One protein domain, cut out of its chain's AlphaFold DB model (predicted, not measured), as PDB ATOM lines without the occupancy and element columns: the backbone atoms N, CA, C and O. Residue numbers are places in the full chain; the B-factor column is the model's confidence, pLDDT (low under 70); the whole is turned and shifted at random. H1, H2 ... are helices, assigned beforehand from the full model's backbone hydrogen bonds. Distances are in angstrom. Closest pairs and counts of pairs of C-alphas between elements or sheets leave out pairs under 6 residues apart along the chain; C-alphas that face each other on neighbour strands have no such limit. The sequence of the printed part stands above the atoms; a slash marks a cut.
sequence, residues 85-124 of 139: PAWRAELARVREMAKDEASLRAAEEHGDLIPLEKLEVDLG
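This is residues 85 to 124 of the 139 residues of the protein "Type II toxin-antitoxin system Phd/YefM family antitoxin" of Planctomycetales bacterium (UniProt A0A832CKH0). One long helix, H1, makes most of the length of a thin rod, and a short helix, H2, continues beyond its end after a sideways step through residues 110 to 115. The two helices do not pack on each other, and there is no core. The printed part has 40 residues with two named helices, H1 then H2, and no named strand; the class is all helix. The whole is extended, with a radius of gyration of the C-alphas of 15.4 A and spans of 49 by 19 by 8 A.

H1, residues 85 to 109, and H2, residues 116 to 122, are apart, joined by a short link of 6 residues. Residues 85 to 103, 106 to 111 and 115 to 121 stand free. In H1 and H2 every O i to N i+4 pair is within hydrogen-bond range.

H1 runs 35.8 A from C-alpha 85 at (145.671, 138.754, 127.391) to C-alpha 109 at (146.228, 152.143, 94.214). H2 measures 9.7 A and ends at C-alpha 122, (150.300, 138.665, 79.978).

The C-alphas of Pro 85 and Gly 124, the two farthest apart, are 49.6 A apart. The printed part has no cut. Its mean pLDDT is 72.1, and residues 111 to 124 are among the 20 under 70.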
ATOM      1  N   PRO A  85     144.635 139.045 128.374       86.19
ATOM      2  CA  PRO A  85     145.671 138.754 127.391       86.19
ATOM      3  C   PRO A  85     145.150 138.022 126.146       86.19
ATOM      4  O   PRO A  85     145.711 138.220 125.067       86.19
ATOM      5  N   ALA A  86     144.092 137.214 126.255       87.88
ATOM      6  CA  ALA A  86     143.468 136.565 125.105       87.88
ATOM      7  C   ALA A  86     142.799 137.602 124.195       87.88
ATOM      8  O   ALA A  86     142.996 137.575 122.980       87.88
ATOM      9  N   TRP A  87     142.103 138.574 124.792       82.75
ATOM     10  CA  TRP A  87     141.513 139.697 124.065       82.75
ATOM     11  C   TRP A  87     142.580 140.539 123.356       82.75
ATOM     12  O   TRP A  87     142.446 140.878 122.181       82.75
ATOM     13  N   ARG A  88     143.709 140.804 124.025       80.31
ATOM     14  CA  ARG A  88     144.852 141.517 123.425       80.31
ATOM     15  C   ARG A  88     145.475 140.771 122.247       80.31
ATOM     16  O   ARG A  88     145.862 141.409 121.270       80.31
ATOM     17  N   ALA A  89     145.592 139.446 122.335       84.50
ATOM     18  CA  ALA A  89     146.118 138.625 121.247       84.50
ATOM     19  C   ALA A  89     145.185 138.632 120.028       84.50
ATOM     20  O   ALA A  89     145.655 138.736 118.896       84.50
ATOM     21  N   GLU A  90     143.874 138.577 120.256       84.44
ATOM     22  CA  GLU A  90     142.885 138.637 119.182       84.44
ATOM     23  C   GLU A  90     142.850 140.017 118.512       84.44
ATOM     24  O   GLU A  90     142.929 140.114 117.289       84.44
ATOM     25  N   LEU A  91     142.879 141.100 119.296       82.75
ATOM     26  CA  LEU A  91     143.019 142.459 118.763       82.75
ATOM     27  C   LEU A  91     144.295 142.634 117.928       82.75
ATOM     28  O   LEU A  91     144.272 143.324 116.908       82.75
ATOM     29  N   ALA A  92     145.409 142.014 118.332       83.19
ATOM     30  CA  ALA A  92     146.642 142.045 117.553       83.19
ATOM     31  C   ALA A  92     146.476 141.348 116.192       83.19
ATOM     32  O   ALA A  92     146.916 141.897 115.186       83.19
ATOM     33  N   ARG A  93     145.790 140.199 116.136       83.44
ATOM     34  CA  ARG A  93     145.497 139.495 114.874       83.44
ATOM     35  C   ARG A  93     144.627 140.327 113.945       83.44
ATOM     36  O   ARG A  93     144.993 140.515 112.791       83.44
ATOM     37  N   VAL A  94     143.522 140.869 114.459       86.00
ATOM     38  CA  VAL A  94     142.617 141.726 113.678       86.00
ATOM     39  C   VAL A  94     143.363 142.951 113.147       86.00
ATOM     40  O   VAL A  94     143.190 143.335 111.992       86.00
ATOM     41  N   ARG A  95     144.249 143.543 113.960       77.19
ATOM     42  CA  ARG A  95     145.071 144.678 113.539       77.19
ATOM     43  C   ARG A  95     146.063 144.315 112.436       77.19
ATOM     44  O   ARG A  95     146.260 145.135 111.547       77.19
ATOM     45  N   GLU A  96     146.697 143.146 112.495       80.50
ATOM     46  CA  GLU A  96     147.584 142.692 111.416       80.50
ATOM     47  C   GLU A  96     146.800 142.408 110.134       80.50
ATOM     48  O   GLU A  96     147.153 142.950 109.095       80.50
ATOM     49  N   MET A  97     145.661 141.714 110.210       74.50
ATOM     50  CA  MET A  97     144.797 141.503 109.041       74.50
ATOM     51  C   MET A  97     144.370 142.826 108.388       74.50
ATOM     52  O   MET A  97     144.408 142.959 107.168       74.50
ATOM     53  N   ALA A  98     144.020 143.832 109.193       78.31
ATOM     54  CA  ALA A  98     143.663 145.154 108.688       78.31
ATOM     55  C   ALA A  98     144.852 145.893 108.047       78.31
ATOM     56  O   ALA A  98     144.662 146.655 107.100       78.31
ATOM     57  N   LYS A  99     146.079 145.692 108.547       76.56
ATOM     58  CA  LYS A  99     147.291 146.236 107.916       76.56
ATOM     59  C   LYS A  99     147.588 145.537 106.603       76.56
ATOM     60  O   LYS A  99     147.955 146.225 105.658       76.56
ATOM     61  N   ASP A 100     147.433 144.220 106.543       74.38
ATOM     62  CA  ASP A 100     147.633 143.446 105.322       74.38
ATOM     63  C   ASP A 100     146.637 143.904 104.253       74.38
ATOM     64  O   ASP A 100     147.036 144.244 103.145       74.38
ATOM     65  N   GLU A 101     145.360 144.050 104.614       69.50
ATOM     66  CA  GLU A 101     144.323 144.576 103.722       69.50
ATOM     67  C   GLU A 101     144.604 146.025 103.286       69.50
ATOM     68  O   GLU A 101     144.465 146.362 102.112       69.50
ATOM     69  N   ALA A 102     145.048 146.891 104.201       73.31
ATOM     70  CA  ALA A 102     145.432 148.262 103.865       73.31
ATOM     71  C   ALA A 102     146.676 148.315 102.962       73.31
ATOM     72  O   ALA A 102     146.766 149.176 102.090       73.31
ATOM     73  N   SER A 103     147.619 147.394 103.158       69.00
ATOM     74  CA  SER A 103     148.845 147.281 102.363       69.00
ATOM     75  C   SER A 103     148.542 146.757 100.960       69.00
ATOM     76  O   SER A 103     149.092 147.270  99.990       69.00
ATOM     77  N   LEU A 104     147.620 145.795 100.844       65.44
ATOM     78  CA  LEU A 104     147.073 145.323  99.573       65.44
ATOM     79  C   LEU A 104     146.369 146.464  98.831       65.44
ATOM     80  O   LEU A 104     146.711 146.731  97.684       65.44
ATOM     81  N   ARG A 105     145.482 147.215  99.499       69.69
ATOM     82  CA  ARG A 105     144.823 148.389  98.896       69.69
ATOM     83  C   ARG A 105     145.815 149.451  98.428       69.69
ATOM     84  O   ARG A 105     145.678 149.965  97.327       69.69
ATOM     85  N   ALA A 106     146.830 149.763  99.231       72.44
ATOM     86  CA  ALA A 106     147.852 150.729  98.838       72.44
ATOM     87  C   ALA A 106     148.636 150.254  97.602       72.44
ATOM     88  O   ALA A 106     148.918 151.047  96.707       72.44
ATOM     89  N   ALA A 107     148.955 148.961  97.518       65.69
ATOM     90  CA  ALA A 107     149.641 148.391  96.362       65.69
ATOM     91  C   ALA A 107     148.746 148.323  95.104       65.69
ATOM     92  O   ALA A 107     149.248 148.495  93.993       65.69
ATOM     93  N   GLU A 108     147.428 148.144  95.257       67.06
ATOM     94  CA  GLU A 108     146.452 148.286  94.165       67.06
ATOM     95  C   GLU A 108     146.390 149.734  93.655       67.06
ATOM     96  O   GLU A 108     146.470 149.969  92.451       67.06
ATOM     97  N   GLU A 109     146.297 150.715  94.559       70.94
ATOM     98  CA  GLU A 109     146.228 152.143  94.214       70.94
ATOM     99  C   GLU A 109     147.501 152.647  93.526       70.94
ATOM    100  O   GLU A 109     147.433 153.454  92.595       70.94
ATOM    101  N   HIS A 110     148.665 152.154  93.952       70.88
ATOM    102  CA  HIS A 110     149.943 152.460  93.314       70.88
ATOM    103  C   HIS A 110     150.161 151.711  91.989       70.88
ATOM    104  O   HIS A 110     151.085 152.050  91.250       70.88
ATOM    105  N   GLY A 111     149.291 150.752  91.647       60.72
ATOM    106  CA  GLY A 111     149.397 149.946  90.429       60.72
ATOM    107  C   GLY A 111     150.528 148.912  90.468       60.72
ATOM    108  O   GLY A 111     150.882 148.367  89.424       60.72
ATOM    109  N   ASP A 112     151.082 148.642  91.652       69.25
ATOM    110  CA  ASP A 112     152.126 147.637  91.878       69.25
ATOM    111  C   ASP A 112     151.548 146.209  91.891       69.25
ATOM    112  O   ASP A 112     152.276 145.233  91.698       69.25
ATOM    113  N   LEU A 113     150.229 146.077  92.085       62.97
ATOM    114  CA  LEU A 113     149.496 144.824  91.929       62.97
ATOM    115  C   LEU A 113     148.864 144.722  90.536       62.97
ATOM    116  O   LEU A 113     148.088 145.575  90.109       62.97
ATOM    117  N   ILE A 114     149.165 143.623  89.845       60.94
ATOM    118  CA  ILE A 114     148.487 143.223  88.610       60.94
ATOM    119  C   ILE A 114     147.436 142.167  88.991       60.94
ATOM    120  O   ILE A 114     147.820 141.142  89.561       60.94
ATOM    121  N   PRO A 115     146.139 142.375  88.686       64.12
ATOM    122  CA  PRO A 115     145.105 141.363  88.894       64.12
ATOM    123  C   PRO A 115     145.494 140.034  88.243       64.12
ATOM    124  O   PRO A 115     146.032 140.032  87.131       64.12
ATOM    125  N   LEU A 116     145.241 138.914  88.925       59.75
ATOM    126  CA  LEU A 116     145.717 137.592  88.503       59.75
ATOM    127  C   LEU A 116     145.243 137.247  87.086       59.75
ATOM    128  O   LEU A 116     146.017 136.705  86.307       59.75
ATOM    129  N   GLU A 117     144.031 137.654  86.711       61.47
ATOM    130  CA  GLU A 117     143.487 137.412  85.373       61.47
ATOM    131  C   GLU A 117     144.305 138.141  84.298       61.47
ATOM    132  O   GLU A 117     144.565 137.616  83.218       61.47
ATOM    133  N   LYS A 118     144.766 139.358  84.607       63.56
ATOM    134  CA  LYS A 118     145.589 140.166  83.701       63.56
ATOM    135  C   LYS A 118     147.022 139.631  83.623       63.56
ATOM    136  O   LYS A 118     147.603 139.606  82.543       63.56
ATOM    137  N   LEU A 119     147.558 139.137  84.741       62.84
ATOM    138  CA  LEU A 119     148.874 138.501  84.803       62.84
ATOM    139  C   LEU A 119     148.902 137.161  84.051       62.84
ATOM    140  O   LEU A 119     149.869 136.863  83.357       62.84
ATOM    141  N   GLU A 120     147.844 136.357  84.160       63.34
ATOM    142  CA  GLU A 120     147.725 135.085  83.446       63.34
ATOM    143  C   GLU A 120     147.606 135.305  81.924       63.34
ATOM    144  O   GLU A 120     148.188 134.539  81.156       63.34
ATOM    145  N   VAL A 121     146.947 136.384  81.481       64.00
ATOM    146  CA  VAL A 121     146.920 136.800  80.066       64.00
ATOM    147  C   VAL A 121     148.298 137.268  79.586       64.00
ATOM    148  O   VAL A 121     148.761 136.809  78.541       64.00
ATOM    149  N   ASP A 122     148.980 138.127  80.349       66.94
ATOM    150  CA  ASP A 122     150.300 138.665  79.978       66.94
ATOM    151  C   ASP A 122     151.400 137.584  79.967       66.94
ATOM    152  O   ASP A 122     152.351 137.663  79.185       66.94
ATOM    153  N   LEU A 123     151.266 136.543  80.798       66.25
ATOM    154  CA  LEU A 123     152.180 135.395  80.852       66.25
ATOM    155  C   LEU A 123     151.789 134.246  79.904       66.25
ATOM    156  O   LEU A 123     152.519 133.255  79.829       66.25
ATOM    157  N   GLY A 124     150.668 134.355  79.183       61.75
ATOM    158  CA  GLY A 124     150.180 133.310  78.275       61.75
ATOM    159  C   GLY A 124     149.786 132.011  78.987       61.75
ATOM    160  O   GLY A 124     149.895 130.931  78.404       61.75
TER     161      GLY A 124